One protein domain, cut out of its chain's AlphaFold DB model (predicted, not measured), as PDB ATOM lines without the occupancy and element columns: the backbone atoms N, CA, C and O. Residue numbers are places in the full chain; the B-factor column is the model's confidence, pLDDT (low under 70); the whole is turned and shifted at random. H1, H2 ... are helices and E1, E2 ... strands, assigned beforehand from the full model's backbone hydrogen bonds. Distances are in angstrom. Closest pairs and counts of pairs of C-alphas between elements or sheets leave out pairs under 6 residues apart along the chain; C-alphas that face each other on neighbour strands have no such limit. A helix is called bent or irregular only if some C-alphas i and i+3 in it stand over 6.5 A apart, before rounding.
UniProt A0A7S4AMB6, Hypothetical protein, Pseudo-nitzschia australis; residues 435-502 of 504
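What this domain is: This is residues 435 to 502 of the 504 residues of the protein "Hypothetical protein" of Pseudo-nitzschia australis (UniProt A0A7S4AMB6). The model is an elongated strip of two small two-stranded ladders, one after the other along its length: the hairpin E2 and E3 makes one end, and the pair E1 and E4 lies in the middle. Beyond E1 and E4, the other end holds the short helix H1 and the first printed residues, while the helix H2 lies to one side, beside E4. The printed part has 68 residues, in the order E1, E2, E3, E4, H1, H2; both sheets, E1 - E4 and E2 - E3, are antiparallel. The class is mixed, helices and strands, with under half of the residues in named elements. The whole is only just compact, close to loose, with a radius of gyration of the C-alphas of 13.1 A and spans of 42 by 24 by 18 A.

Where its parts are: The printed part begins at Arg 435, and E1 follows at residues 445 to 447, 6.9 A long, with C-alpha 445 at (-8.265, -40.111, -37.520). E2 is residues 456 to 459, 9.4 A long, and E3 is residues 463 to 466, 9.9 A long, with C-alpha 463 at (-19.139, -28.889, -59.381). E4, residues 475 to 477, is 7.0 A long. H1 is residues 479 to 485, 10.6 A long, and is irregular: C-alphas 480 and 483 are 7.8 A apart. H2, residues 492 to 501, is 14.4 A long and ends with C-alpha 501 at (-1.628, -46.286, -46.010).

How they stand to each other: E1 and E4 are antiparallel neighbours, their directions at 138 degrees. N 446 and O 476 are 3.0 A apart, and N 476 and O 446 are 2.9 A apart, both within hydrogen-bond range. E2 and E3 form a hairpin, antiparallel at 142 degrees, with N 457 and O 465 within hydrogen-bond range at 3.0 A. The C-alphas of Thr 456 and Arg 466, which face each other, are 4.4 A apart. E1 and E3 are apart, and so are E2 and E4. E4 and H2 have 3 pairs of C-alphas within 8 A; the closest are those of Val 477 and Met 499, 6.9 A. E1 and H1 are near each other, with 5 pairs of C-alphas within 10 A. H1 and H2 are apart. In H2 every O i to N i+4 pair is within hydrogen-bond range; in H1 0 of 3 are, beside 3 of 4 O i to N i+3 pairs.

The domain as a whole: The two C-alphas farthest apart, those of Arg 435 and Gly 461, are 43.7 A apart. The printed part has no cut, and no link between named elements is long; E2 to E3 and E4 to H1 are tight links. The mean pLDDT of the printed part is 89.0, and residues 435 to 436 are under 70.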
ATOM      1  N   ARG A 435      -4.765 -46.295 -26.015       60.44
ATOM      2  CA  ARG A 435      -6.211 -46.058 -26.146       60.44
ATOM      3  C   ARG A 435      -6.596 -45.169 -24.957       60.44
ATOM      4  O   ARG A 435      -6.592 -45.610 -23.826       60.44
ATOM      5  N   SER A 436      -6.886 -43.889 -25.105       69.56
ATOM      6  CA  SER A 436      -7.925 -43.357 -25.970       69.56
ATOM      7  C   SER A 436      -7.724 -41.849 -26.089       69.56
ATOM      8  O   SER A 436      -8.133 -41.089 -25.212       69.56
ATOM      9  N   CYS A 437      -7.126 -41.383 -27.184       83.12
ATOM     10  CA  CYS A 437      -7.241 -39.968 -27.524       83.12
ATOM     11  C   CYS A 437      -8.736 -39.618 -27.572       83.12
ATOM     12  O   CYS A 437      -9.467 -40.204 -28.368       83.12
ATOM     13  N   THR A 438      -9.205 -38.712 -26.715       87.75
ATOM     14  CA  THR A 438     -10.636 -38.375 -26.593       87.75
ATOM     15  C   THR A 438     -11.207 -37.823 -27.898       87.75
ATOM     16  O   THR A 438     -12.371 -38.063 -28.211       87.75
ATOM     17  N   THR A 439     -10.367 -37.165 -28.704       90.88
ATOM     18  CA  THR A 439     -10.737 -36.605 -30.008       90.88
ATOM     19  C   THR A 439     -10.960 -37.681 -31.076       90.88
ATOM     20  O   THR A 439     -11.996 -37.671 -31.730       90.88
ATOM     21  N   CYS A 440     -10.019 -38.617 -31.272       90.69
ATOM     22  CA  CYS A 440     -10.142 -39.651 -32.316       90.69
ATOM     23  C   CYS A 440     -10.617 -41.014 -31.808       90.69
ATOM     24  O   CYS A 440     -10.737 -41.954 -32.592       90.69
ATOM     25  N   ARG A 441     -10.836 -41.161 -30.500       89.38
ATOM     26  CA  ARG A 441     -11.179 -42.423 -29.825       89.38
ATOM     27  C   ARG A 441     -10.216 -43.566 -30.169       89.38
ATOM     28  O   ARG A 441     -10.621 -44.711 -30.326       89.38
ATOM     29  N   GLY A 442      -8.932 -43.240 -30.329       86.12
ATOM     30  CA  GLY A 442      -7.885 -44.202 -30.692       86.12
ATOM     31  C   GLY A 442      -7.847 -44.604 -32.172       86.12
ATOM     32  O   GLY A 442      -6.964 -45.359 -32.558       86.12
ATOM     33  N   THR A 443      -8.729 -44.075 -33.026       88.94
ATOM     34  CA  THR A 443      -8.710 -44.367 -34.476       88.94
ATOM     35  C   THR A 443      -7.560 -43.683 -35.213       88.94
ATOM     36  O   THR A 443      -7.311 -43.991 -36.377       88.94
ATOM     37  N   ARG A 444      -6.871 -42.735 -34.552       89.81
ATOM     38  CA  ARG A 444      -5.802 -41.889 -35.117       89.81
ATOM     39  C   ARG A 444      -6.292 -40.951 -36.233       89.81
ATOM     40  O   ARG A 444      -5.492 -40.237 -36.832       89.81
ATOM     41  N   ARG A 445      -7.608 -40.897 -36.470       92.38
ATOM     42  CA  ARG A 445      -8.265 -40.111 -37.520       92.38
ATOM     43  C   ARG A 445      -9.298 -39.165 -36.930       92.38
ATOM     44  O   ARG A 445      -9.986 -39.496 -35.969       92.38
ATOM     45  N   THR A 446      -9.436 -38.000 -37.537       94.75
ATOM     46  CA  THR A 446     -10.563 -37.093 -37.300       94.75
ATOM     47  C   THR A 446     -11.147 -36.658 -38.639       94.75
ATOM     48  O   THR A 446     -10.399 -36.612 -39.623       94.75
ATOM     49  N   PRO A 447     -12.446 -36.319 -38.702       96.00
ATOM     50  CA  PRO A 447     -13.031 -35.707 -39.888       96.00
ATOM     51  C   PRO A 447     -12.185 -34.518 -40.350       96.00
ATOM     52  O   PRO A 447     -11.704 -33.726 -39.537       96.00
ATOM     53  N   CYS A 448     -11.951 -34.421 -41.654       94.81
ATOM     54  CA  CYS A 448     -11.207 -33.318 -42.236       94.81
ATOM     55  C   CYS A 448     -12.009 -32.023 -42.039       94.81
ATOM     56  O   CYS A 448     -13.089 -31.920 -42.623       94.81
ATOM     57  N   PRO A 449     -11.491 -31.017 -41.308       94.56
ATOM     58  CA  PRO A 449     -12.244 -29.799 -40.991       94.56
ATOM     59  C   PRO A 449     -12.523 -28.919 -42.217       94.56
ATOM     60  O   PRO A 449     -13.322 -28.003 -42.145       94.56
ATOM     61  N   ASN A 450     -11.855 -29.181 -43.347       94.19
ATOM     62  CA  ASN A 450     -12.056 -28.425 -44.585       94.19
ATOM     63  C   ASN A 450     -13.196 -28.977 -45.465       94.19
ATOM     64  O   ASN A 450     -13.563 -28.363 -46.460       94.19
ATOM     65  N   CYS A 451     -13.698 -30.177 -45.172       95.69
ATOM     66  CA  CYS A 451     -14.787 -30.794 -45.935       95.69
ATOM     67  C   CYS A 451     -15.731 -31.608 -45.046       95.69
ATOM     68  O   CYS A 451     -16.360 -32.539 -45.536       95.69
ATOM     69  N   ASP A 452     -15.730 -31.347 -43.739       94.81
ATOM     70  CA  ASP A 452     -16.597 -31.969 -42.733       94.81
ATOM     71  C   ASP A 452     -16.723 -33.495 -42.827       94.81
ATOM     72  O   ASP A 452     -17.803 -34.060 -42.694       94.81
ATOM     73  N   GLY A 453     -15.619 -34.198 -43.090       95.56
ATOM     74  CA  GLY A 453     -15.676 -35.660 -43.214       95.56
ATOM     75  C   GLY A 453     -16.043 -36.195 -44.602       95.56
ATOM     76  O   GLY A 453     -15.848 -37.376 -44.856       95.56
ATOM     77  N   ILE A 454     -16.535 -35.352 -45.515       96.44
ATOM     78  CA  ILE A 454     -17.135 -35.773 -46.796       96.44
ATOM     79  C   ILE A 454     -16.071 -36.173 -47.827       96.44
ATOM     80  O   ILE A 454     -16.306 -37.005 -48.695       96.44
ATOM     81  N   GLY A 455     -14.890 -35.553 -47.770       96.00
ATOM     82  CA  GLY A 455     -13.816 -35.744 -48.752       96.00
ATOM     83  C   GLY A 455     -13.974 -34.891 -50.012       96.00
ATOM     84  O   GLY A 455     -13.020 -34.708 -50.766       96.00
ATOM     85  N   THR A 456     -15.129 -34.270 -50.214       97.06
ATOM     86  CA  THR A 456     -15.398 -33.360 -51.331       97.06
ATOM     87  C   THR A 456     -16.146 -32.123 -50.854       97.06
ATOM     88  O   THR A 456     -16.840 -32.188 -49.844       97.06
ATOM     89  N   TYR A 457     -16.055 -31.021 -51.592       94.69
ATOM     90  CA  TYR A 457     -16.912 -29.846 -51.407       94.69
ATOM     91  C   TYR A 457     -17.474 -29.379 -52.755       94.69
ATOM     92  O   TYR A 457     -16.921 -29.686 -53.816       94.69
ATOM     93  N   VAL A 458     -18.595 -28.657 -52.722       94.50
ATOM     94  CA  VAL A 458     -19.230 -28.098 -53.923       94.50
ATOM     95  C   VAL A 458     -18.614 -26.732 -54.204       94.50
ATOM     96  O   VAL A 458     -18.760 -25.801 -53.416       94.50
ATOM     97  N   ALA A 459     -17.889 -26.614 -55.314       92.38
ATOM     98  CA  ALA A 459     -17.337 -25.349 -55.783       92.38
ATOM     99  C   ALA A 459     -18.369 -24.563 -56.613       92.38
ATOM    100  O   ALA A 459     -19.413 -25.096 -57.012       92.38
ATOM    101  N   MET A 460     -18.065 -23.293 -56.911       93.31
ATOM    102  CA  MET A 460     -18.908 -22.458 -57.774       93.31
ATOM    103  C   MET A 460     -19.233 -23.165 -59.099       93.31
ATOM    104  O   MET A 460     -18.366 -23.772 -59.730       93.31
ATOM    105  N   GLY A 461     -20.501 -23.090 -59.511       93.75
ATOM    106  CA  GLY A 461     -21.017 -23.825 -60.670       93.75
ATOM    107  C   GLY A 461     -21.489 -25.249 -60.359       93.75
ATOM    108  O   GLY A 461     -21.588 -26.060 -61.275       93.75
ATOM    109  N   ASN A 462     -21.768 -25.553 -59.085       93.69
ATOM    110  CA  ASN A 462     -22.312 -26.834 -58.624       93.69
ATOM    111  C   ASN A 462     -21.431 -28.046 -58.990       93.69
ATOM    112  O   ASN A 462     -21.923 -29.148 -59.227       93.69
ATOM    113  N   ARG A 463     -20.111 -27.834 -59.080       96.12
ATOM    114  CA  ARG A 463     -19.139 -28.889 -59.381       96.12
ATOM    115  C   ARG A 463     -18.572 -29.447 -58.085       96.12
ATOM    116  O   ARG A 463     -18.032 -28.702 -57.271       96.12
ATOM    117  N   THR A 464     -18.646 -30.761 -57.920       96.94
ATOM    118  CA  THR A 464     -18.007 -31.462 -56.804       96.94
ATOM    119  C   THR A 464     -16.501 -31.533 -57.035       96.94
ATOM    120  O   THR A 464     -16.044 -32.090 -58.034       96.94
ATOM    121  N   VAL A 465     -15.719 -30.977 -56.112       97.19
ATOM    122  CA  VAL A 465     -14.252 -30.987 -56.152       97.19
ATOM    123  C   VAL A 465     -13.727 -31.802 -54.974       97.19
ATOM    124  O   VAL A 465     -14.265 -31.742 -53.867       97.19
ATOM    125  N   ARG A 466     -12.671 -32.592 -55.206       97.38
ATOM    126  CA  ARG A 466     -11.984 -33.329 -54.136       97.38
ATOM    127  C   ARG A 466     -11.317 -32.354 -53.173       97.38
ATOM    128  O   ARG A 466     -10.619 -31.437 -53.595       97.38
ATOM    129  N   CYS A 467     -11.495 -32.589 -51.878       95.44
ATOM    130  CA  CYS A 467     -10.860 -31.791 -50.845       95.44
ATOM    131  C   CYS A 467      -9.344 -31.988 -50.894       95.44
ATOM    132  O   CYS A 467      -8.848 -33.093 -50.671       95.44
ATOM    133  N   THR A 468      -8.610 -30.912 -51.172       93.69
ATOM    134  CA  THR A 468      -7.144 -30.921 -51.285       93.69
ATOM    135  C   THR A 468      -6.462 -31.246 -49.958       93.69
ATOM    136  O   THR A 468      -5.435 -31.918 -49.949       93.69
ATOM    137  N   SER A 469      -7.059 -30.855 -48.829       89.50
ATOM    138  CA  SER A 469      -6.496 -31.072 -47.488       89.50
ATOM    139  C   SER A 469      -6.462 -32.543 -47.060       89.50
ATOM    140  O   SER A 469      -5.531 -32.950 -46.375       89.50
ATOM    141  N   CYS A 470      -7.456 -33.346 -47.459       92.56
ATOM    142  CA  CYS A 470      -7.519 -34.788 -47.161       92.56
ATOM    143  C   CYS A 470      -7.381 -35.674 -48.407       92.56
ATOM    144  O   CYS A 470      -7.607 -36.881 -48.337       92.56
ATOM    145  N   ASN A 471      -7.055 -35.074 -49.555       93.00
ATOM    146  CA  ASN A 471      -6.958 -35.737 -50.852       93.00
ATOM    147  C   ASN A 471      -8.184 -36.610 -51.199       93.00
ATOM    148  O   ASN A 471      -8.053 -37.725 -51.701       93.00
ATOM    149  N   GLY A 472      -9.391 -36.125 -50.897       94.50
ATOM    150  CA  GLY A 472     -10.622 -36.859 -51.197       94.50
ATOM    151  C   GLY A 472     -11.094 -37.864 -50.142       94.50
ATOM    152  O   GLY A 472     -12.185 -38.395 -50.298       94.50
ATOM    153  N   ARG A 473     -10.317 -38.134 -49.083       93.75
ATOM    154  CA  ARG A 473     -10.607 -39.226 -48.128       93.75
ATOM    155  C   ARG A 473     -11.615 -38.880 -47.036       93.75
ATOM    156  O   ARG A 473     -12.138 -39.763 -46.372       93.75
ATOM    157  N   GLY A 474     -11.827 -37.593 -46.783       95.56
ATOM    158  CA  GLY A 474     -12.723 -37.128 -45.727       95.56
ATOM    159  C   GLY A 474     -12.116 -37.122 -44.324       95.56
ATOM    160  O   GLY A 474     -12.654 -36.463 -43.448       95.56
ATOM    161  N   TYR A 475     -10.953 -37.726 -44.088       95.25
ATOM    162  CA  TYR A 475     -10.288 -37.712 -42.780       95.25
ATOM    163  C   TYR A 475      -8.849 -37.186 -42.847       95.25
ATOM    164  O   TYR A 475      -8.204 -37.198 -43.894       95.25
ATOM    165  N   VAL A 476      -8.343 -36.718 -41.706       93.81
ATOM    166  CA  VAL A 476      -6.943 -36.316 -41.480       93.81
ATOM    167  C   VAL A 476      -6.403 -36.994 -40.219       93.81
ATOM    168  O   VAL A 476      -7.183 -37.468 -39.387       93.81
ATOM    169  N   VAL A 477      -5.076 -37.048 -40.056       92.44
ATOM    170  CA  VAL A 477      -4.464 -37.549 -38.811       92.44
ATOM    171  C   VAL A 477      -4.868 -36.649 -37.647       92.44
ATOM    172  O   VAL A 477      -4.810 -35.420 -37.733       92.44
ATOM    173  N   CYS A 478      -5.288 -37.262 -36.545       91.75
ATOM    174  CA  CYS A 478      -5.736 -36.539 -35.366       91.75
ATOM    175  C   CYS A 478      -4.575 -35.785 -34.697       91.75
ATOM    176  O   CYS A 478      -3.717 -36.390 -34.056       91.75
ATOM    177  N   ARG A 479      -4.591 -34.449 -34.786       89.19
ATOM    178  CA  ARG A 479      -3.563 -33.564 -34.203       89.19
ATOM    179  C   ARG A 479      -3.364 -33.756 -32.700       89.19
ATOM    180  O   ARG A 479      -2.234 -33.734 -32.226       89.19
ATOM    181  N   SER A 480      -4.443 -34.035 -31.971       87.19
ATOM    182  CA  SER A 480      -4.429 -34.214 -30.516       87.19
ATOM    183  C   SER A 480      -3.620 -35.420 -30.034       87.19
ATOM    184  O   SER A 480      -3.409 -35.546 -28.836       87.19
ATOM    185  N   CYS A 481      -3.199 -36.327 -30.919       84.06
ATOM    186  CA  CYS A 481      -2.470 -37.536 -30.537       84.06
ATOM    187  C   CYS A 481      -1.139 -37.733 -31.261       84.06
ATOM    188  O   CYS A 481      -0.566 -38.806 -31.129       84.06
ATOM    189  N   PHE A 482      -0.613 -36.727 -31.970       85.56
ATOM    190  CA  PHE A 482       0.698 -36.833 -32.636       85.56
ATOM    191  C   PHE A 482       1.802 -37.306 -31.682       85.56
ATOM    192  O   PHE A 482       2.536 -38.238 -31.991       85.56
ATOM    193  N   HIS A 483       1.817 -36.755 -30.466       76.38
ATOM    194  CA  HIS A 483       2.752 -37.140 -29.410       76.38
ATOM    195  C   HIS A 483       2.619 -38.607 -28.960       76.38
ATOM    196  O   HIS A 483       3.596 -39.197 -28.523       76.38
ATOM    197  N   LEU A 484       1.434 -39.226 -29.078       77.00
ATOM    198  CA  LEU A 484       1.230 -40.633 -28.693       77.00
ATOM    199  C   LEU A 484       1.838 -41.611 -29.698       77.00
ATOM    200  O   LEU A 484       1.975 -42.803 -29.414       77.00
ATOM    201  N   TYR A 485       2.131 -41.128 -30.895       75.81
ATOM    202  CA  TYR A 485       2.479 -41.949 -32.035       75.81
ATOM    203  C   TYR A 485       3.906 -41.752 -32.526       75.81
ATOM    204  O   TYR A 485       4.300 -42.458 -33.450       75.81
ATOM    205  N   ASP A 486       4.649 -40.858 -31.869       72.75
ATOM    206  CA  ASP A 486       6.014 -40.482 -32.236       72.75
ATOM    207  C   ASP A 486       6.115 -39.962 -33.687       72.75
ATOM    208  O   ASP A 486       7.125 -40.106 -34.370       72.75
ATOM    209  N   ASP A 487       5.020 -39.365 -34.174       79.88
ATOM    210  CA  ASP A 487       4.968 -38.730 -35.486       79.88
ATOM    211  C   ASP A 487       5.397 -37.257 -35.329       79.88
ATOM    212  O   ASP A 487       4.795 -36.506 -34.554       79.88
ATOM    213  N   ASP A 488       6.416 -36.821 -36.075       77.94
ATOM    214  CA  ASP A 488       6.843 -35.418 -36.111       77.94
ATOM    215  C   ASP A 488       5.760 -34.562 -36.805       77.94
ATOM    216  O   ASP A 488       5.467 -34.790 -37.984       77.94
ATOM    217  N   PRO A 489       5.147 -33.564 -36.132       79.44
ATOM    218  CA  PRO A 489       4.131 -32.708 -36.747       79.44
ATOM    219  C   PRO A 489       4.661 -31.875 -37.926       79.44
ATOM    220  O   PRO A 489       3.856 -31.349 -38.700       79.44
ATOM    221  N   TYR A 490       5.983 -31.748 -38.069       81.62
ATOM    222  CA  TYR A 490       6.637 -31.044 -39.169       81.62
ATOM    223  C   TYR A 490       6.997 -31.959 -40.351       81.62
ATOM    224  O   TYR A 490       7.268 -31.449 -41.440       81.62
ATOM    225  N   ASP A 491       6.933 -33.288 -40.199       86.12
ATOM    226  CA  ASP A 491       7.149 -34.248 -41.290       86.12
ATOM    227  C   ASP A 491       5.869 -34.437 -42.120       86.12
ATOM    228  O   ASP A 491       5.177 -35.458 -42.072       86.12
ATOM    229  N   ILE A 492       5.522 -33.404 -42.892       82.25
ATOM    230  CA  ILE A 492       4.308 -33.379 -43.722       82.25
ATOM    231  C   ILE A 492       4.258 -34.559 -44.702       82.25
ATOM    232  O   ILE A 492       3.172 -35.079 -44.976       82.25
ATOM    233  N   ASP A 493       5.403 -35.005 -45.216       85.00
ATOM    234  CA  ASP A 493       5.464 -36.111 -46.170       85.00
ATOM    235  C   ASP A 493       5.279 -37.467 -45.478       85.00
ATOM    236  O   ASP A 493       4.495 -38.287 -45.968       85.00
ATOM    237  N   GLY A 494       5.874 -37.675 -44.298       86.69
ATOM    238  CA  GLY A 494       5.614 -38.848 -43.456       86.69
ATOM    239  C   GLY A 494       4.149 -38.945 -43.015       86.69
ATOM    240  O   GLY A 494       3.540 -40.022 -43.071       86.69
ATOM    241  N   ILE A 495       3.525 -37.813 -42.675       86.06
ATOM    242  CA  ILE A 495       2.091 -37.742 -42.347       86.06
ATOM    243  C   ILE A 495       1.242 -38.122 -43.564       86.06
ATOM    244  O   ILE A 495       0.319 -38.931 -43.444       86.06
ATOM    245  N   ARG A 496       1.550 -37.577 -44.749       84.00
ATOM    246  CA  ARG A 496       0.841 -37.898 -45.999       84.00
ATOM    247  C   ARG A 496       0.987 -39.367 -46.376       84.00
ATOM    248  O   ARG A 496       0.003 -39.991 -46.769       84.00
ATOM    249  N   GLU A 497       2.182 -39.935 -46.246       88.00
ATOM    250  CA  GLU A 497       2.420 -41.355 -46.501       88.00
ATOM    251  C   GLU A 497       1.622 -42.234 -45.531       88.00
ATOM    252  O   GLU A 497       0.965 -43.189 -45.955       88.00
ATOM    253  N   THR A 498       1.609 -41.875 -44.248       88.12
ATOM    254  CA  THR A 498       0.829 -42.578 -43.224       88.12
ATOM    255  C   THR A 498      -0.663 -42.505 -43.530       88.12
ATOM    256  O   THR A 498      -1.328 -43.539 -43.533       88.12
ATOM    257  N   MET A 499      -1.184 -41.323 -43.881       88.19
ATOM    258  CA  MET A 499      -2.571 -41.152 -44.328       88.19
ATOM    259  C   MET A 499      -2.892 -42.012 -45.546       88.19
ATOM    260  O   MET A 499      -3.945 -42.634 -45.578       88.19
ATOM    261  N   ASN A 500      -1.993 -42.096 -46.528       85.69
ATOM    262  CA  ASN A 500      -2.227 -42.880 -47.739       85.69
ATOM    263  C   ASN A 500      -2.298 -44.393 -47.476       85.69
ATOM    264  O   ASN A 500      -2.972 -45.111 -48.217       85.69
ATOM    265  N   ARG A 501      -1.624 -44.875 -46.428       88.00
ATOM    266  CA  ARG A 501      -1.628 -46.286 -46.010       88.00
ATOM    267  C   ARG A 501      -2.780 -46.644 -45.073       88.00
ATOM    268  O   ARG A 501      -2.986 -47.824 -44.798       88.00
ATOM    269  N   MET A 502      -3.514 -45.657 -44.563       86.00
ATOM    270  CA  MET A 502      -4.687 -45.914 -43.738       86.00
ATOM    271  C   MET A 502      -5.795 -46.545 -44.607       86.00
ATOM    272  O   MET A 502      -6.073 -46.011 -45.682       86.00
TER     273      MET A 502